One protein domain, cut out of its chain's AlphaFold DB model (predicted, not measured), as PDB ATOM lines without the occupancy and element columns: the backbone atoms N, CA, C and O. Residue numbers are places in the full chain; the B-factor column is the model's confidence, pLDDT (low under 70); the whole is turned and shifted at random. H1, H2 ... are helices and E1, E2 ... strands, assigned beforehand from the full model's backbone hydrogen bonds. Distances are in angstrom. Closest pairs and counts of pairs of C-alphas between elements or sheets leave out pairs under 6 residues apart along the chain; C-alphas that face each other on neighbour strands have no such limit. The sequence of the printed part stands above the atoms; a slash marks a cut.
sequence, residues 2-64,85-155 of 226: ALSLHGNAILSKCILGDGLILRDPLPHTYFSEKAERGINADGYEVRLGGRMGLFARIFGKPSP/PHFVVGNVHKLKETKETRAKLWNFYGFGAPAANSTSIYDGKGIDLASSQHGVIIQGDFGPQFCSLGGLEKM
ATOM      1  N   ALA A   2      40.044 -19.079 -21.160       33.50
ATOM      2  CA  ALA A   2      40.755 -20.218 -21.722       33.50
ATOM      3  C   ALA A   2      39.754 -21.368 -21.874       33.50
ATOM      4  O   ALA A   2      39.211 -21.851 -20.881       33.50
ATOM      5  N   LEU A   3      39.498 -21.789 -23.112       39.66
ATOM      6  CA  LEU A   3      38.802 -23.041 -23.395       39.66
ATOM      7  C   LEU A   3      39.595 -24.178 -22.736       39.66
ATOM      8  O   LEU A   3      40.732 -24.451 -23.120       39.66
ATOM      9  N   SER A   4      39.018 -24.812 -21.714       40.44
ATOM     10  CA  SER A   4      39.629 -25.968 -21.060       40.44
ATOM     11  C   SER A   4      39.611 -27.153 -22.027       40.44
ATOM     12  O   SER A   4      38.570 -27.764 -22.261       40.44
ATOM     13  N   LEU A   5      40.766 -27.466 -22.616       46.75
ATOM     14  CA  LEU A   5      40.954 -28.632 -23.475       46.75
ATOM     15  C   LEU A   5      41.273 -29.856 -22.608       46.75
ATOM     16  O   LEU A   5      42.381 -29.993 -22.099       46.75
ATOM     17  N   HIS A   6      40.309 -30.767 -22.475       59.22
ATOM     18  CA  HIS A   6      40.552 -32.121 -21.972       59.22
ATOM     19  C   HIS A   6      40.859 -33.062 -23.140       59.22
ATOM     20  O   HIS A   6      40.052 -33.194 -24.064       59.22
ATOM     21  N   GLY A   7      42.002 -33.746 -23.087       64.88
ATOM     22  CA  GLY A   7      42.424 -34.675 -24.131       64.88
ATOM     23  C   GLY A   7      43.440 -35.702 -23.646       64.88
ATOM     24  O   GLY A   7      44.005 -35.575 -22.562       64.88
ATOM     25  N   ASN A   8      43.662 -36.712 -24.481       79.81
ATOM     26  CA  ASN A   8      44.627 -37.775 -24.229       79.81
ATOM     27  C   ASN A   8      45.944 -37.455 -24.932       79.81
ATOM     28  O   ASN A   8      45.945 -37.049 -26.095       79.81
ATOM     29  N   ALA A   9      47.064 -37.694 -24.257       84.75
ATOM     30  CA  ALA A   9      48.389 -37.534 -24.837       84.75
ATOM     31  C   ALA A   9      49.294 -38.705 -24.450       84.75
ATOM     32  O   ALA A   9      49.232 -39.216 -23.332       84.75
ATOM     33  N   ILE A  10      50.162 -39.102 -25.381       87.50
ATOM     34  CA  ILE A  10      51.257 -40.041 -25.137       87.50
ATOM     35  C   ILE A  10      52.547 -39.307 -25.488       87.50
ATOM     36  O   ILE A  10      52.763 -38.942 -26.642       87.50
ATOM     37  N   LEU A  11      53.400 -39.087 -24.487       88.75
ATOM     38  CA  LEU A  11      54.730 -38.517 -24.671       88.75
ATOM     39  C   LEU A  11      55.765 -39.614 -24.450       88.75
ATOM     40  O   LEU A  11      55.710 -40.336 -23.456       88.75
ATOM     41  N   SER A  12      56.710 -39.739 -25.377       87.06
ATOM     42  CA  SER A  12      57.703 -40.808 -25.354       87.06
ATOM     43  C   SER A  12      59.066 -40.301 -25.810       87.06
ATOM     44  O   SER A  12      59.155 -39.475 -26.714       87.06
ATOM     45  N   LYS A  13      60.130 -40.820 -25.186       88.56
ATOM     46  CA  LYS A  13      61.504 -40.736 -25.718       88.56
ATOM     47  C   LYS A  13      61.810 -41.875 -26.701       88.56
ATOM     48  O   LYS A  13      62.829 -41.838 -27.380       88.56
ATOM     49  N   CYS A  14      60.949 -42.890 -26.737       88.00
ATOM     50  CA  CYS A  14      60.999 -44.015 -27.662       88.00
ATOM     51  C   CYS A  14      60.219 -43.684 -28.941       88.00
ATOM     52  O   CYS A  14      59.415 -42.751 -28.968       88.00
ATOM     53  N   ILE A  15      60.402 -44.492 -29.984       87.94
ATOM     54  CA  ILE A  15      59.652 -44.333 -31.234       87.94
ATOM     55  C   ILE A  15      58.209 -44.788 -31.024       87.94
ATOM     56  O   ILE A  15      57.992 -45.886 -30.514       87.94
ATOM     57  N   LEU A  16      57.242 -43.956 -31.419       86.06
ATOM     58  CA  LEU A  16      55.819 -44.295 -31.463       86.06
ATOM     59  C   LEU A  16      55.461 -44.856 -32.843       86.06
ATOM     60  O   LEU A  16      55.847 -44.281 -33.858       86.06
ATOM     61  N   GLY A  17      54.690 -45.938 -32.876       80.94
ATOM     62  CA  GLY A  17      54.131 -46.502 -34.103       80.94
ATOM     63  C   GLY A  17      52.749 -47.106 -33.877       80.94
ATOM     64  O   GLY A  17      52.306 -47.251 -32.735       80.94
ATOM     65  N   ASP A  18      52.069 -47.434 -34.977       77.19
ATOM     66  CA  ASP A  18      50.760 -48.092 -34.993       77.19
ATOM     67  C   ASP A  18      49.738 -47.426 -34.065       77.19
ATOM     68  O   ASP A  18      49.164 -48.069 -33.190       77.19
ATOM     69  N   GLY A  19      49.556 -46.112 -34.206       84.19
ATOM     70  CA  GLY A  19      48.616 -45.352 -33.389       84.19
ATOM     71  C   GLY A  19      47.160 -45.717 -33.689       84.19
ATOM     72  O   GLY A  19      46.754 -45.755 -34.850       84.19
ATOM     73  N   LEU A  20      46.361 -45.929 -32.643       85.19
ATOM     74  CA  LEU A  20      44.925 -46.175 -32.732       85.19
ATOM     75  C   LEU A  20      44.181 -45.221 -31.801       85.19
ATOM     76  O   LEU A  20      44.474 -45.128 -30.608       85.19
ATOM     77  N   ILE A  21      43.166 -44.554 -32.343       87.62
ATOM     78  CA  ILE A  21      42.199 -43.793 -31.557       87.62
ATOM     79  C   ILE A  21      40.907 -44.598 -31.508       87.62
ATOM     80  O   ILE A  21      40.290 -44.864 -32.539       87.62
ATOM     81  N   LEU A  22      40.481 -44.963 -30.302       87.06
ATOM     82  CA  LEU A  22      39.148 -45.501 -30.055       87.06
ATOM     83  C   LEU A  22      38.303 -44.425 -29.396       87.06
ATOM     84  O   LEU A  22      38.726 -43.803 -28.426       87.06
ATOM     85  N   ARG A  23      37.100 -44.207 -29.910       85.81
ATOM     86  CA  ARG A  23      36.188 -43.187 -29.400       85.81
ATOM     87  C   ARG A  23      34.787 -43.762 -29.338       85.81
ATOM     88  O   ARG A  23      34.344 -44.394 -30.298       85.81
ATOM     89  N   ASP A  24      34.099 -43.526 -28.228       83.50
ATOM     90  CA  ASP A  24      32.669 -43.805 -28.158       83.50
ATOM     91  C   ASP A  24      31.926 -42.909 -29.164       83.50
ATOM     92  O   ASP A  24      32.394 -41.810 -29.480       83.50
ATOM     93  N   PRO A  25      30.747 -43.322 -29.656       80.06
ATOM     94  CA  PRO A  25      29.890 -42.426 -30.417       80.06
ATOM     95  C   PRO A  25      29.678 -41.122 -29.642       80.06
ATOM     96  O   PRO A  25      29.232 -41.139 -28.490       80.06
ATOM     97  N   LEU A  26      30.045 -40.000 -30.261       72.69
ATOM     98  CA  LEU A  26      29.824 -38.693 -29.663       72.69
ATOM     99  C   LEU A  26      28.326 -38.393 -29.719       72.69
ATOM    100  O   LEU A  26      27.741 -38.483 -30.802       72.69
ATOM    101  N   PRO A  27      27.690 -38.043 -28.591       69.25
ATOM    102  CA  PRO A  27      26.326 -37.547 -28.627       69.25
ATOM    103  C   PRO A  27      26.259 -36.314 -29.534       69.25
ATOM    104  O   PRO A  27      27.140 -35.456 -29.458       69.25
ATOM    105  N   HIS A  28      25.208 -36.193 -30.350       65.75
ATOM    106  CA  HIS A  28      24.981 -35.004 -31.188       65.75
ATOM    107  C   HIS A  28      25.017 -33.696 -30.383       65.75
ATOM    108  O   HIS A  28      25.408 -32.652 -30.893       65.75
ATOM    109  N   THR A  29      24.682 -33.792 -29.101       63.72
ATOM    110  CA  THR A  29      24.637 -32.707 -28.125       63.72
ATOM    111  C   THR A  29      26.001 -32.050 -27.872       63.72
ATOM    112  O   THR A  29      26.054 -30.872 -27.544       63.72
ATOM    113  N   TYR A  30      27.120 -32.753 -28.114       60.62
ATOM    114  CA  TYR A  30      28.478 -32.183 -28.029       60.62
ATOM    115  C   TYR A  30      28.797 -31.204 -29.170       60.62
ATOM    116  O   TYR A  30      29.759 -30.448 -29.076       60.62
ATOM    117  N   PHE A  31      28.007 -31.236 -30.244       60.94
ATOM    118  CA  PHE A  31      28.106 -30.340 -31.399       60.94
ATOM    119  C   PHE A  31      26.883 -29.422 -31.512       60.94
ATOM    120  O   PHE A  31      26.678 -28.790 -32.545       60.94
ATOM    121  N   SER A  32      26.042 -29.385 -30.475       58.28
ATOM    122  CA  SER A  32      24.870 -28.522 -30.431       58.28
ATOM    123  C   SER A  32      25.301 -27.073 -30.225       58.28
ATOM    124  O   SER A  32      26.087 -26.768 -29.332       58.28
ATOM    125  N   GLU A  33      24.733 -26.158 -31.008       59.38
ATOM    126  CA  GLU A  33      24.881 -24.710 -30.800       59.38
ATOM    127  C   GLU A  33      24.074 -24.205 -29.586       59.38
ATOM    128  O   GLU A  33      24.092 -23.018 -29.264       59.38
ATOM    129  N   LYS A  34      23.337 -25.094 -28.905       60.25
ATOM    130  CA  LYS A  34      22.528 -24.784 -27.723       60.25
ATOM    131  C   LYS A  34      23.092 -25.504 -26.502       60.25
ATOM    132  O   LYS A  34      23.299 -26.713 -26.540       60.25
ATOM    133  N   ALA A  35      23.277 -24.766 -25.407       57.03
ATOM    134  CA  ALA A  35      23.701 -25.332 -24.131       57.03
ATOM    135  C   ALA A  35      22.670 -26.351 -23.620       57.03
ATOM    136  O   ALA A  35      21.486 -26.037 -23.470       57.03
ATOM    137  N   GLU A  36      23.123 -27.568 -23.331       59.53
ATOM    138  CA  GLU A  36      22.279 -28.641 -22.810       59.53
ATOM    139  C   GLU A  36      22.571 -28.904 -21.329       59.53
ATOM    140  O   GLU A  36      23.677 -29.280 -20.934       59.53
ATOM    141  N   ARG A  37      21.542 -28.714 -20.492       57.69
ATOM    142  CA  ARG A  37      21.609 -28.980 -19.049       57.69
ATOM    143  C   ARG A  37      21.845 -30.467 -18.783       57.69
ATOM    144  O   ARG A  37      21.179 -31.318 -19.362       57.69
ATOM    145  N   GLY A  38      22.742 -30.768 -17.844       57.72
ATOM    146  CA  GLY A  38      23.088 -32.143 -17.462       57.72
ATOM    147  C   GLY A  38      24.278 -32.731 -18.227       57.72
ATOM    148  O   GLY A  38      24.667 -33.869 -17.962       57.72
ATOM    149  N   ILE A  39      24.890 -31.961 -19.131       58.56
ATOM    150  CA  ILE A  39      26.190 -32.275 -19.731       58.56
ATOM    151  C   ILE A  39      27.287 -31.582 -18.909       58.56
ATOM    152  O   ILE A  39      27.079 -30.500 -18.367       58.56
ATOM    153  N   ASN A  40      28.446 -32.234 -18.765       51.09
ATOM    154  CA  ASN A  40      29.583 -31.712 -17.998       51.09
ATOM    155  C   ASN A  40      29.926 -30.261 -18.388       51.09
ATOM    156  O   ASN A  40      29.895 -29.917 -19.568       51.09
ATOM    157  N   ALA A  41      30.289 -29.451 -17.388       54.47
ATOM    158  CA  ALA A  41      30.581 -28.021 -17.534       54.47
ATOM    159  C   ALA A  41      29.435 -27.200 -18.167       54.47
ATOM    160  O   ALA A  41      29.690 -26.264 -18.922       54.47
ATOM    161  N   ASP A  42      28.182 -27.576 -17.889       52.62
ATOM    162  CA  ASP A  42      26.963 -26.875 -18.327       52.62
ATOM    163  C   ASP A  42      26.881 -26.631 -19.848       52.62
ATOM    164  O   ASP A  42      26.229 -25.694 -20.307       52.62
ATOM    165  N   GLY A  43      27.553 -27.476 -20.640       51.22
ATOM    166  CA  GLY A  43      27.617 -27.356 -22.098       51.22
ATOM    167  C   GLY A  43      28.647 -26.350 -22.632       51.22
ATOM    168  O   GLY A  43      28.739 -26.190 -23.844       51.22
ATOM    169  N   TYR A  44      29.447 -25.704 -21.772       48.38
ATOM    170  CA  TYR A  44      30.492 -24.751 -22.184       48.38
ATOM    171  C   TYR A  44      31.852 -25.401 -22.482       48.38
ATOM    172  O   TYR A  44      32.724 -24.777 -23.088       48.38
ATOM    173  N   GLU A  45      32.069 -26.652 -22.066       48.69
ATOM    174  CA  GLU A  45      33.300 -27.387 -22.368       48.69
ATOM    175  C   GLU A  45      33.147 -28.186 -23.669       48.69
ATOM    176  O   GLU A  45      32.558 -29.270 -23.694       48.69
ATOM    177  N   VAL A  46      33.745 -27.691 -24.755       51.94
ATOM    178  CA  VAL A  46      33.891 -28.461 -25.997       51.94
ATOM    179  C   VAL A  46      34.980 -29.517 -25.791       51.94
ATOM    180  O   VAL A  46      36.161 -29.306 -26.070       51.94
ATOM    181  N   ARG A  47      34.598 -30.695 -25.288       56.31
ATOM    182  CA  ARG A  47      35.500 -31.854 -25.232       56.31
ATOM    183  C   ARG A  47      35.635 -32.441 -26.628       56.31
ATOM    184  O   ARG A  47      34.936 -33.391 -26.972       56.31
ATOM    185  N   LEU A  48      36.573 -31.913 -27.410       52.56
ATOM    186  CA  LEU A  48      36.867 -32.378 -28.772       52.56
ATOM    187  C   LEU A  48      37.183 -33.893 -28.854       52.56
ATOM    188  O   LEU A  48      37.125 -34.479 -29.935       52.56
ATOM    189  N   GLY A  49      37.455 -34.550 -27.719       56.41
ATOM    190  CA  GLY A  49      37.690 -35.993 -27.617       56.41
ATOM    191  C   GLY A  49      36.536 -36.861 -27.093       56.41
ATOM    192  O   GLY A  49      36.522 -38.063 -27.356       56.41
ATOM    193  N   GLY A  50      35.556 -36.299 -26.371       71.56
ATOM    194  CA  GLY A  50      34.527 -37.078 -25.666       71.56
ATOM    195  C   GLY A  50      35.098 -38.206 -24.791       71.56
ATOM    196  O   GLY A  50      36.080 -38.010 -24.078       71.56
ATOM    197  N   ARG A  51      34.460 -39.384 -24.826       82.38
ATOM    198  CA  ARG A  51      34.949 -40.614 -24.182       82.38
ATOM    199  C   ARG A  51      35.836 -41.364 -25.181       82.38
ATOM    200  O   ARG A  51      35.337 -41.831 -26.207       82.38
ATOM    201  N   MET A  52      37.136 -41.452 -24.918       88.06
ATOM    202  CA  MET A  52      38.114 -41.943 -25.894       88.06
ATOM    203  C   MET A  52      39.331 -42.613 -25.258       88.06
ATOM    204  O   MET A  52      39.635 -42.400 -24.093       88.06
ATOM    205  N   GLY A  53      40.063 -43.389 -26.046       89.44
ATOM    206  CA  GLY A  53      41.391 -43.886 -25.729       89.44
ATOM    207  C   GLY A  53      42.338 -43.651 -26.900       89.44
ATOM    208  O   GLY A  53      41.970 -43.857 -28.057       89.44
ATOM    209  N   LEU A  54      43.546 -43.194 -26.585       91.62
ATOM    210  CA  LEU A  54      44.665 -43.100 -27.511       91.62
ATOM    211  C   LEU A  54      45.625 -44.238 -27.180       91.62
ATOM    212  O   LEU A  54      46.013 -44.380 -26.024       91.62
ATOM    213  N   PHE A  55      46.005 -45.025 -28.176       90.31
ATOM    214  CA  PHE A  55      46.878 -46.183 -28.016       90.31
ATOM    215  C   PHE A  55      47.980 -46.156 -29.072       90.31
ATOM    216  O   PHE A  55      47.797 -45.591 -30.151       90.31
ATOM    217  N   ALA A  56      49.126 -46.746 -28.753       90.06
ATOM    218  CA  ALA A  56      50.253 -46.876 -29.666       90.06
ATOM    219  C   ALA A  56      51.162 -48.036 -29.245       90.06
ATOM    220  O   ALA A  56      51.114 -48.507 -28.106       90.06
ATOM    221  N   ARG A  57      52.051 -48.450 -30.148       88.38
ATOM    222  CA  ARG A  57      53.246 -49.221 -29.797       88.38
ATOM    223  C   ARG A  57      54.422 -48.274 -29.574       88.38
ATOM    224  O   ARG A  57      54.570 -47.291 -30.301       88.38
ATOM    225  N   ILE A  58      55.267 -48.578 -28.590       89.56
ATOM    226  CA  ILE A  58      56.575 -47.939 -28.414       89.56
ATOM    227  C   ILE A  58      57.712 -48.926 -28.654       89.56
ATOM    228  O   ILE A  58      57.680 -50.061 -28.175       89.56
ATOM    229  N   PHE A  59      58.745 -48.454 -29.348       86.81
ATOM    230  CA  PHE A  59      59.911 -49.242 -29.739       86.81
ATOM    231  C   PHE A  59      61.188 -48.620 -29.176       86.81
ATOM    232  O   PHE A  59      61.407 -47.412 -29.293       86.81
ATOM    233  N   GLY A  60      62.049 -49.444 -28.572       81.44
ATOM    234  CA  GLY A  60      63.294 -48.976 -27.948       81.44
ATOM    235  C   GLY A  60      64.357 -48.493 -28.941       81.44
ATOM    236  O   GLY A  60      65.275 -47.774 -28.560       81.44
ATOM    237  N   LYS A  61      64.240 -48.874 -30.217       74.19
ATOM    238  CA  LYS A  61      65.104 -48.426 -31.312       74.19
ATOM    239  C   LYS A  61      64.246 -48.080 -32.530       74.19
ATOM    240  O   LYS A  61      63.173 -48.669 -32.679       74.19
ATOM    241  N   PRO A  62      64.716 -47.183 -33.416       66.00
ATOM    242  CA  PRO A  62      64.143 -47.038 -34.746       66.00
ATOM    243  C   PRO A  62      64.155 -48.403 -35.434       66.00
ATOM    244  O   PRO A  62      65.209 -48.988 -35.666       66.00
ATOM    245  N   SER A  63      62.969 -48.936 -35.689       55.09
ATOM    246  CA  SER A  63      62.760 -50.126 -36.505       55.09
ATOM    247  C   SER A  63      62.173 -49.665 -37.841       55.09
ATOM    248  O   SER A  63      61.501 -48.629 -37.852       55.09
ATOM    249  N   PRO A  64      62.398 -50.369 -38.963       50.22
ATOM    250  CA  PRO A  64      61.821 -50.021 -40.263       50.22
ATOM    251  C   PRO A  64      60.306 -50.297 -40.323       50.22
ATOM    252  O   PRO A  64      59.819 -50.959 -41.236       50.22
ATOM    253  N   PRO A  85      60.732 -56.094 -30.849       86.00
ATOM    254  CA  PRO A  85      60.455 -55.878 -29.431       86.00
ATOM    255  C   PRO A  85      59.764 -54.543 -29.150       86.00
ATOM    256  O   PRO A  85      60.297 -53.476 -29.480       86.00
ATOM    257  N   HIS A  86      58.584 -54.592 -28.534       86.81
ATOM    258  CA  HIS A  86      57.774 -53.399 -28.302       86.81
ATOM    259  C   HIS A  86      56.922 -53.476 -27.039       86.81
ATOM    260  O   HIS A  86      56.647 -54.553 -26.507       86.81
ATOM    261  N   PHE A  87      56.455 -52.313 -26.588       89.75
ATOM    262  CA  PHE A  87      55.415 -52.204 -25.568       89.75
ATOM    263  C   PHE A  87      54.166 -51.573 -26.167       89.75
ATOM    264  O   PHE A  87      54.259 -50.713 -27.042       89.75
ATOM    265  N   VAL A  88      53.003 -51.962 -25.662       89.88
ATOM    266  CA  VAL A  88      51.734 -51.296 -25.967       89.88
ATOM    267  C   VAL A  88      51.486 -50.248 -24.894       89.88
ATOM    268  O   VAL A  88      51.527 -50.555 -23.703       89.88
ATOM    269  N   VAL A  89      51.218 -49.014 -25.306       92.38
ATOM    270  CA  VAL A  89      50.918 -47.898 -24.409       92.38
ATOM    271  C   VAL A  89      49.568 -47.292 -24.742       92.38
ATOM    272  O   VAL A  89      49.156 -47.275 -25.901       92.38
ATOM    273  N   GLY A  90      48.882 -46.755 -23.738       92.25
ATOM    274  CA  GLY A  90      47.648 -46.030 -23.985       92.25
ATOM    275  C   GLY A  90      47.247 -45.081 -22.875       92.25
ATOM    276  O   GLY A  90      47.571 -45.277 -21.703       92.25
ATOM    277  N   ASN A  91      46.519 -44.048 -23.278       92.19
ATOM    278  CA  ASN A  91      45.900 -43.072 -22.408       92.19
ATOM    279  C   ASN A  91      44.383 -43.069 -22.660       92.19
ATOM    280  O   ASN A  91      43.946 -42.921 -23.803       92.19
ATOM    281  N   VAL A  92      43.587 -43.295 -21.617       90.06
ATOM    282  CA  VAL A  92      42.139 -43.517 -21.710       90.06
ATOM    283  C   VAL A  92      41.380 -42.474 -20.900       90.06
ATOM    284  O   VAL A  92      41.738 -42.151 -19.777       90.06
ATOM    285  N   HIS A  93      40.286 -41.991 -21.469       87.50
ATOM    286  CA  HIS A  93      39.364 -41.052 -20.854       87.50
ATOM    287  C   HIS A  93      37.934 -41.546 -21.022       87.50
ATOM    288  O   HIS A  93      37.295 -41.361 -22.057       87.50
ATOM    289  N   LYS A  94      37.437 -42.216 -19.990       86.25
ATOM    290  CA  LYS A  94      36.076 -42.716 -19.794       86.25
ATOM    291  C   LYS A  94      35.540 -43.609 -20.912       86.25
ATOM    292  O   LYS A  94      34.326 -43.805 -20.974       86.25
ATOM    293  N   LEU A  95      36.395 -44.148 -21.780       87.12
ATOM    294  CA  LEU A  95      36.005 -45.033 -22.882       87.12
ATOM    295  C   LEU A  95      35.105 -46.169 -22.366       87.12
ATOM    296  O   LEU A  95      35.394 -46.754 -21.320       87.12
ATOM    297  N   LYS A  96      33.994 -46.470 -23.054       87.38
ATOM    298  CA  LYS A  96      33.089 -47.539 -22.608       87.38
ATOM    299  C   LYS A  96      33.774 -48.908 -22.632       87.38
ATOM    300  O   LYS A  96      34.374 -49.332 -23.621       87.38
ATOM    301  N   GLU A  97      33.566 -49.635 -21.544       86.44
ATOM    302  CA  GLU A  97      34.069 -50.982 -21.275       86.44
ATOM    303  C   GLU A  97      33.187 -52.050 -21.954       86.44
ATOM    304  O   GLU A  97      32.508 -52.834 -21.299       86.44
ATOM    305  N   THR A  98      33.133 -52.052 -23.291       83.75
ATOM    306  CA  THR A  98      32.309 -53.003 -24.065       83.75
ATOM    307  C   THR A  98      33.120 -54.185 -24.606       83.75
ATOM    308  O   THR A  98      34.342 -54.112 -24.766       83.75
ATOM    309  N   LYS A  99      32.424 -55.274 -24.971       79.00
ATOM    310  CA  LYS A  99      33.027 -56.409 -25.696       79.00
ATOM    311  C   LYS A  99      33.676 -55.970 -27.014       79.00
ATOM    312  O   LYS A  99      34.706 -56.518 -27.385       79.00
ATOM    313  N   GLU A 100      33.102 -54.979 -27.691       81.62
ATOM    314  CA  GLU A 100      33.625 -54.444 -28.949       81.62
ATOM    315  C   GLU A 100      34.928 -53.663 -28.740       81.62
ATOM    316  O   GLU A 100      35.903 -53.906 -29.449       81.62
ATOM    317  N   THR A 101      34.983 -52.778 -27.737       81.75
ATOM    318  CA  THR A 101      36.210 -52.053 -27.366       81.75
ATOM    319  C   THR A 101      37.327 -53.035 -27.031       81.75
ATOM    320  O   THR A 101      38.437 -52.918 -27.553       81.75
ATOM    321  N   ARG A 102      37.015 -54.049 -26.212       78.88
ATOM    322  CA  ARG A 102      37.953 -55.124 -25.879       78.88
ATOM    323  C   ARG A 102      38.426 -55.855 -27.132       78.88
ATOM    324  O   ARG A 102      39.626 -56.025 -27.295       78.88
ATOM    325  N   ALA A 103      37.516 -56.267 -28.013       75.69
ATOM    326  CA  ALA A 103      37.866 -56.982 -29.237       75.69
ATOM    327  C   ALA A 103      38.754 -56.137 -30.163       75.69
ATOM    328  O   ALA A 103      39.709 -56.660 -30.720       75.69
ATOM    329  N   LYS A 104      38.499 -54.830 -30.288       79.81
ATOM    330  CA  LYS A 104      39.335 -53.914 -31.081       79.81
ATOM    331  C   LYS A 104      40.753 -53.798 -30.521       79.81
ATOM    332  O   LYS A 104      41.706 -53.929 -31.282       79.81
ATOM    333  N   LEU A 105      40.897 -53.592 -29.210       80.12
ATOM    334  CA  LEU A 105      42.209 -53.524 -28.551       80.12
ATOM    335  C   LEU A 105      42.947 -54.863 -28.608       80.12
ATOM    336  O   LEU A 105      44.142 -54.892 -28.894       80.12
ATOM    337  N   TRP A 106      42.227 -55.960 -28.377       74.94
ATOM    338  CA  TRP A 106      42.750 -57.316 -28.495       74.94
ATOM    339  C   TRP A 106      43.278 -57.574 -29.899       74.94
ATOM    340  O   TRP A 106      44.455 -57.872 -30.066       74.94
ATOM    341  N   ASN A 107      42.413 -57.400 -30.899       72.12
ATOM    342  CA  ASN A 107      42.755 -57.655 -32.284       72.12
ATOM    343  C   ASN A 107      43.926 -56.774 -32.688       72.12
ATOM    344  O   ASN A 107      44.879 -57.292 -33.223       72.12
ATOM    345  N   PHE A 108      43.918 -55.472 -32.413       75.56
ATOM    346  CA  PHE A 108      44.965 -54.601 -32.945       75.56
ATOM    347  C   PHE A 108      46.314 -54.718 -32.216       75.56
ATOM    348  O   PHE A 108      47.358 -54.609 -32.860       75.56
ATOM    349  N   TYR A 109      46.318 -54.932 -30.896       79.06
ATOM    350  CA  TYR A 109      47.528 -54.853 -30.066       79.06
ATOM    351  C   TYR A 109      47.885 -56.123 -29.291       79.06
ATOM    352  O   TYR A 109      48.878 -56.089 -28.576       79.06
ATOM    353  N   GLY A 110      47.104 -57.203 -29.356       70.81
ATOM    354  CA  GLY A 110      47.306 -58.346 -28.454       70.81
ATOM    355  C   GLY A 110      47.106 -57.944 -26.988       70.81
ATOM    356  O   GLY A 110      47.885 -58.299 -26.101       70.81
ATOM    357  N   PHE A 111      46.111 -57.088 -26.739       67.94
ATOM    358  CA  PHE A 111      45.877 -56.459 -25.444       67.94
ATOM    359  C   PHE A 111      45.393 -57.466 -24.389       67.94
ATOM    360  O   PHE A 111      44.188 -57.600 -24.177       67.94
ATOM    361  N   GLY A 112      46.321 -58.132 -23.693       60.72
ATOM    362  CA  GLY A 112      46.012 -58.832 -22.447       60.72
ATOM    363  C   GLY A 112      46.029 -60.348 -22.430       60.72
ATOM    364  O   GLY A 112      46.747 -60.984 -23.193       60.72
ATOM    365  N   ALA A 113      45.162 -60.920 -21.586       56.53
ATOM    366  CA  ALA A 113      44.806 -62.332 -21.644       56.53
ATOM    367  C   ALA A 113      43.764 -62.606 -22.754       56.53
ATOM    368  O   ALA A 113      42.839 -61.808 -22.959       56.53
ATOM    369  N   PRO A 114      43.853 -63.749 -23.439       53.28
ATOM    370  CA  PRO A 114      43.083 -64.010 -24.646       53.28
ATOM    371  C   PRO A 114      41.610 -64.260 -24.413       53.28
ATOM    372  O   PRO A 114      41.180 -64.784 -23.388       53.28
ATOM    373  N   ALA A 115      40.814 -63.913 -25.421       51.53
ATOM    374  CA  ALA A 115      39.444 -64.389 -25.508       51.53
ATOM    375  C   ALA A 115      39.442 -65.871 -25.921       51.53
ATOM    376  O   ALA A 115      40.149 -66.251 -26.851       51.53
ATOM    377  N   ALA A 116      38.604 -66.687 -25.272       52.47
ATOM    378  CA  ALA A 116      38.520 -68.134 -25.500       52.47
ATOM    379  C   ALA A 116      38.223 -68.541 -26.964       52.47
ATOM    380  O   ALA A 116      38.547 -69.655 -27.351       52.47
ATOM    381  N   ASN A 117      37.667 -67.636 -27.785       53.16
ATOM    382  CA  ASN A 117      37.311 -67.860 -29.192       53.16
ATOM    383  C   ASN A 117      37.861 -66.717 -30.080       53.16
ATOM    384  O   ASN A 117      37.111 -65.838 -30.505       53.16
ATOM    385  N   SER A 118      39.181 -66.674 -30.288       50.44
ATOM    386  CA  SER A 118      39.888 -65.572 -30.969       50.44
ATOM    387  C   SER A 118      40.009 -65.781 -32.489       50.44
ATOM    388  O   SER A 118      40.376 -66.862 -32.942       50.44
ATOM    389  N   THR A 119      39.755 -64.723 -33.268       50.62
ATOM    390  CA  THR A 119      39.962 -64.635 -34.731       50.62
ATOM    391  C   THR A 119      41.113 -63.681 -35.101       50.62
ATOM    392  O   THR A 119      41.105 -63.083 -36.176       50.62
ATOM    393  N   SER A 120      42.084 -63.494 -34.193       46.50
ATOM    394  CA  SER A 120      43.215 -62.564 -34.365       46.50
ATOM    395  C   SER A 120      43.957 -62.783 -35.692       46.50
ATOM    396  O   SER A 120      44.341 -63.906 -36.017       46.50
ATOM    397  N   ILE A 121      44.178 -61.695 -36.438       45.78
ATOM    398  CA  ILE A 121      44.911 -61.678 -37.716       45.78
ATOM    399  C   ILE A 121      46.401 -61.323 -37.557       45.78
ATOM    400  O   ILE A 121      47.087 -61.156 -38.560       45.78
ATOM    401  N   TYR A 122      46.907 -61.195 -36.325       48.44
ATOM    402  CA  TYR A 122      48.290 -60.791 -36.038       48.44
ATOM    403  C   TYR A 122      49.040 -61.851 -35.232       48.44
ATOM    404  O   TYR A 122      48.428 -62.752 -34.654       48.44
ATOM    405  N   ASP A 123      50.368 -61.732 -35.207       37.28
ATOM    406  CA  ASP A 123      51.265 -62.630 -34.484       37.28
ATOM    407  C   ASP A 123      50.840 -62.729 -33.005       37.28
ATOM    408  O   ASP A 123      50.748 -61.724 -32.302       37.28
ATOM    409  N   GLY A 124      50.440 -63.934 -32.585       44.62
ATOM    410  CA  GLY A 124      49.426 -64.140 -31.537       44.62
ATOM    411  C   GLY A 124      48.129 -64.755 -32.088       44.62
ATOM    412  O   GLY A 124      47.023 -64.243 -31.873       44.62
ATOM    413  N   LYS A 125      48.249 -65.866 -32.832       40.66
ATOM    414  CA  LYS A 125      47.101 -66.682 -33.255       40.66
ATOM    415  C   LYS A 125      46.485 -67.364 -32.032       40.66
ATOM    416  O   LYS A 125      46.914 -68.440 -31.634       40.66
ATOM    417  N   GLY A 126      45.452 -66.761 -31.454       45.53
ATOM    418  CA  GLY A 126      44.625 -67.423 -30.448       45.53
ATOM    419  C   GLY A 126      44.868 -66.947 -29.020       45.53
ATOM    420  O   GLY A 126      44.564 -65.798 -28.703       45.53
ATOM    421  N   ILE A 127      45.312 -67.882 -28.178       42.78
ATOM    422  CA  ILE A 127      45.322 -67.852 -26.708       42.78
ATOM    423  C   ILE A 127      46.629 -67.316 -26.084       42.78
ATOM    424  O   ILE A 127      46.835 -67.486 -24.888       42.78
ATOM    425  N   ASP A 128      47.473 -66.597 -26.829       49.75
ATOM    426  CA  ASP A 128      48.752 -66.103 -26.299       49.75
ATOM    427  C   ASP A 128      49.117 -64.695 -26.798       49.75
ATOM    428  O   ASP A 128      48.790 -64.308 -27.923       49.75
ATOM    429  N   LEU A 129      49.812 -63.924 -25.948       64.19
ATOM    430  CA  LEU A 129      50.435 -62.643 -26.313       64.19
ATOM    431  C   LEU A 129      51.507 -62.844 -27.399       64.19
ATOM    432  O   LEU A 129      52.288 -63.794 -27.329       64.19
ATOM    433  N   ALA A 130      51.638 -61.877 -28.316       70.50
ATOM    434  CA  ALA A 130      52.704 -61.860 -29.320       70.50
ATOM    435  C   ALA A 130      54.095 -62.028 -28.673       70.50
ATOM    436  O   ALA A 130      54.407 -61.400 -27.652       70.50
ATOM    437  N   SER A 131      54.967 -62.842 -29.275       75.31
ATOM    438  CA  SER A 131      56.327 -63.089 -28.766       75.31
ATOM    439  C   SER A 131      57.136 -61.786 -28.643       75.31
ATOM    440  O   SER A 131      57.795 -61.567 -27.626       75.31
ATOM    441  N   SER A 132      56.956 -60.873 -29.598       80.50
ATOM    442  CA  SER A 132      57.566 -59.540 -29.685       80.50
ATOM    443  C   SER A 132      57.012 -58.498 -28.704       80.50
ATOM    444  O   SER A 132      57.619 -57.442 -28.515       80.50
ATOM    445  N   GLN A 133      55.874 -58.760 -28.055       84.56
ATOM    446  CA  GLN A 133      55.273 -57.839 -27.094       84.56
ATOM    447  C   GLN A 133      55.872 -58.055 -25.703       84.56
ATOM    448  O   GLN A 133      55.704 -59.111 -25.086       84.56
ATOM    449  N   HIS A 134      56.567 -57.037 -25.201       88.19
ATOM    450  CA  HIS A 134      57.276 -57.052 -23.920       88.19
ATOM    451  C   HIS A 134      56.390 -56.606 -22.750       88.19
ATOM    452  O   HIS A 134      56.707 -56.882 -21.592       88.19
ATOM    453  N   GLY A 135      55.279 -55.924 -23.020       88.88
ATOM    454  CA  GLY A 135      54.338 -55.520 -21.984       88.88
ATOM    455  C   GLY A 135      53.315 -54.500 -22.455       88.88
ATOM    456  O   GLY A 135      53.375 -53.997 -23.580       88.88
ATOM    457  N   VAL A 136      52.365 -54.213 -21.573       89.88
ATOM    458  CA  VAL A 136      51.257 -53.287 -21.801       89.88
ATOM    459  C   VAL A 136      51.185 -52.290 -20.653       89.88
ATOM    460  O   VAL A 136      51.240 -52.692 -19.493       89.88
ATOM    461  N   ILE A 137      51.042 -51.001 -20.956       92.00
ATOM    462  CA  ILE A 137      50.926 -49.926 -19.967       92.00
ATOM    463  C   ILE A 137      49.780 -49.005 -20.375       92.00
ATOM    464  O   ILE A 137      49.906 -48.237 -21.327       92.00
ATOM    465  N   ILE A 138      48.671 -49.044 -19.640       91.88
ATOM    466  CA  ILE A 138      47.547 -48.127 -19.852       91.88
ATOM    467  C   ILE A 138      47.383 -47.214 -18.650       91.88
ATOM    468  O   ILE A 138      47.448 -47.669 -17.510       91.88
ATOM    469  N   GLN A 139      47.126 -45.938 -18.908       91.38
ATOM    470  CA  GLN A 139      46.830 -44.938 -17.891       91.38
ATOM    471  C   GLN A 139      45.618 -44.090 -18.284       91.38
ATOM    472  O   GLN A 139      45.259 -44.013 -19.451       91.38
ATOM    473  N   GLY A 140      44.965 -43.472 -17.306       89.31
ATOM    474  CA  GLY A 140      43.942 -42.450 -17.529       89.31
ATOM    475  C   GLY A 140      42.711 -42.634 -16.653       89.31
ATOM    476  O   GLY A 140      42.726 -43.441 -15.726       89.31
ATOM    477  N   ASP A 141      41.663 -41.865 -16.916       86.38
ATOM    478  CA  ASP A 141      40.381 -41.947 -16.215       86.38
ATOM    479  C   ASP A 141      39.537 -43.033 -16.886       86.38
ATOM    480  O   ASP A 141      39.130 -42.896 -18.035       86.38
ATOM    481  N   PHE A 142      39.296 -44.151 -16.213       86.25
ATOM    482  CA  PHE A 142      38.458 -45.229 -16.732       86.25
ATOM    483  C   PHE A 142      37.796 -46.008 -15.600       86.25
ATOM    484  O   PHE A 142      38.128 -45.848 -14.425       86.25
ATOM    485  N   GLY A 143      36.807 -46.827 -15.953       81.69
ATOM    486  CA  GLY A 143      36.041 -47.593 -14.985       81.69
ATOM    487  C   GLY A 143      36.834 -48.751 -14.361       81.69
ATOM    488  O   GLY A 143      37.990 -49.023 -14.695       81.69
ATOM    489  N   PRO A 144      36.226 -49.448 -13.393       76.50
ATOM    490  CA  PRO A 144      36.905 -50.494 -12.643       76.50
ATOM    491  C   PRO A 144      37.208 -51.750 -13.471       76.50
ATOM    492  O   PRO A 144      38.087 -52.511 -13.067       76.50
ATOM    493  N   GLN A 145      36.515 -51.990 -14.593       82.81
ATOM    494  CA  GLN A 145      36.697 -53.217 -15.377       82.81
ATOM    495  C   GLN A 145      37.696 -53.043 -16.523       82.81
ATOM    496  O   GLN A 145      38.110 -54.036 -17.112       82.81
ATOM    497  N   PHE A 146      38.137 -51.820 -16.834       85.94
ATOM    498  CA  PHE A 146      39.041 -51.588 -17.960       85.94
ATOM    499  C   PHE A 146      40.317 -52.441 -17.893       85.94
ATOM    500  O   PHE A 146      40.698 -53.054 -18.889       85.94
ATOM    501  N   CYS A 147      40.961 -52.528 -16.719       85.94
ATOM    502  CA  CYS A 147      42.167 -53.346 -16.566       85.94
ATOM    503  C   CYS A 147      41.870 -54.829 -16.834       85.94
ATOM    504  O   CYS A 147      42.556 -55.466 -17.632       85.94
ATOM    505  N   SER A 148      40.810 -55.369 -16.226       80.00
ATOM    506  CA  SER A 148      40.469 -56.789 -16.346       80.00
ATOM    507  C   SER A 148      39.953 -57.167 -17.737       80.00
ATOM    508  O   SER A 148      40.151 -58.307 -18.157       80.00
ATOM    509  N   LEU A 149      39.376 -56.229 -18.500       73.00
ATOM    510  CA  LEU A 149      39.035 -56.448 -19.912       73.00
ATOM    511  C   LEU A 149      40.255 -56.851 -20.745       73.00
ATOM    512  O   LEU A 149      40.119 -57.654 -21.666       73.00
ATOM    513  N   GLY A 150      41.423 -56.310 -20.412       69.38
ATOM    514  CA  GLY A 150      42.699 -56.675 -21.011       69.38
ATOM    515  C   GLY A 150      43.521 -57.630 -20.166       69.38
ATOM    516  O   GLY A 150      44.731 -57.621 -20.310       69.38
ATOM    517  N   GLY A 151      42.946 -58.378 -19.217       75.69
ATOM    518  CA  GLY A 151      43.733 -59.243 -18.324       75.69
ATOM    519  C   GLY A 151      44.934 -58.538 -17.672       75.69
ATOM    520  O   GLY A 151      45.963 -59.168 -17.452       75.69
ATOM    521  N   LEU A 152      44.834 -57.225 -17.453       86.00
ATOM    522  CA  LEU A 152      45.867 -56.406 -16.838       86.00
ATOM    523  C   LEU A 152      45.555 -56.237 -15.359       86.00
ATOM    524  O   LEU A 152      44.392 -56.182 -14.946       86.00
ATOM    525  N   GLU A 153      46.601 -56.046 -14.573       87.81
ATOM    526  CA  GLU A 153      46.482 -55.745 -13.159       87.81
ATOM    527  C   GLU A 153      46.446 -54.239 -12.933       87.81
ATOM    528  O   GLU A 153      47.096 -53.457 -13.630       87.81
ATOM    529  N   LYS A 154      45.664 -53.820 -11.937       89.94
ATOM    530  CA  LYS A 154      45.590 -52.423 -11.526       89.94
ATOM    531  C   LYS A 154      46.797 -52.088 -10.655       89.94
ATOM    532  O   LYS A 154      46.918 -52.596  -9.547       89.94
ATOM    533  N   MET A 155      47.640 -51.173 -11.120       89.62
ATOM    534  CA  MET A 155      48.919 -50.869 -10.468       89.62
ATOM    535  C   MET A 155      48.783 -49.888  -9.299       89.62
ATOM    536  O   MET A 155      49.604 -49.880  -8.388       89.62
TER     537      MET A 155
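AT A GLANCE: This is residues 2 to 64 and 85 to 155 of the 226 residues of a protein of Proboscia inermis (UniProt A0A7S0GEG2). A twisted sheet of four strands has H3 along one face, while the unnamed residues 8 to 13 pass over the other face. A loop of residues 24 to 51, with the short H1 and H2, reaches away from one end of the sheet and adds to the length; the long link of residues 110 to 132 loops round on the H3 side. The printed part has 134 residues with four named helices and four named strands, in the order E1 H1 H2 E2 E3 H3 E4 H4; under half of the residues are in named elements, and the class is mixed. The sheet is mixed, in the order E1 E2 E3 E4. The whole is only just compact, close to loose, with a radius of gyration of the C-alphas of 16.7 A and spans of 51 by 35 by 27 A.

HOW THE PARTS SIT: E1, residues 15 to 23, an edge strand, bends by 59 degrees at residue 18. It is antiparallel to E2, residues 52 to 59, at 164 degrees, with N 17 and O 57 within hydrogen-bond range at 2.9 A. E2 is antiparallel to E3, residues 86 to 93, at 163 degrees, with N 54 and O 91 at 2.8 A. E3 is parallel to the edge strand E4, residues 133 to 141, at 12 degrees, with N 90 and O 137 at 3.0 A. H3, residues 99 to 109, is on the sheet at a height of 9.7 A, over E2 and along the strands, at 16 degrees to E2 on the local plane. The closest C-alphas of E3 and H3 are those of Val 88 and Tyr 109, 6.9 A apart. E3, H3 and E4 form a strand-helix-strand unit, two parallel neighbour strands with a helix between, whose crossover is right-handed. H4, residues 146 to 149, only grazes the sheet with residues 146 to 147. H3 and H4 are close but not clearly touching, with C-alphas 102 and 149 closest at 6.2 A. H1, residues 28 to 31, and H2, residues 40 to 43, are not on the sheet; they are close but not clearly touching, with C-alphas 30 and 43 closest at 7.7 A. Every O i to N i+4 pair of H3 is within hydrogen-bond range; H1, H2 and H4 are too short for such a pair.

IN THESE COORDINATES: E1 begins at C-alpha 15, (59.652, -44.333, -31.234), and measures 23.6 A. H1 measures 5.6 A and H2 6.3 A. E2 measures 23.3 A, E3 23.4 A and H3 15.2 A. E4 measures 24.3 A, ending at C-alpha 141, (40.381, -41.947, -16.215). H4 measures 5.2 A.

THE WHOLE: The C-alphas farthest apart are those of Lys 34 and Ser 131, at 51.1 A. Residues 65 to 84 are not printed, and C-alphas 64 and 85 are 12.4 A apart across the cut. H3 to E4 is a long link of 23 residues. The mean pLDDT of the printed part is 72.4; it is under 70 in residues 2 to 7, 27 to 49, 62 to 64, 111 to 129 and 150.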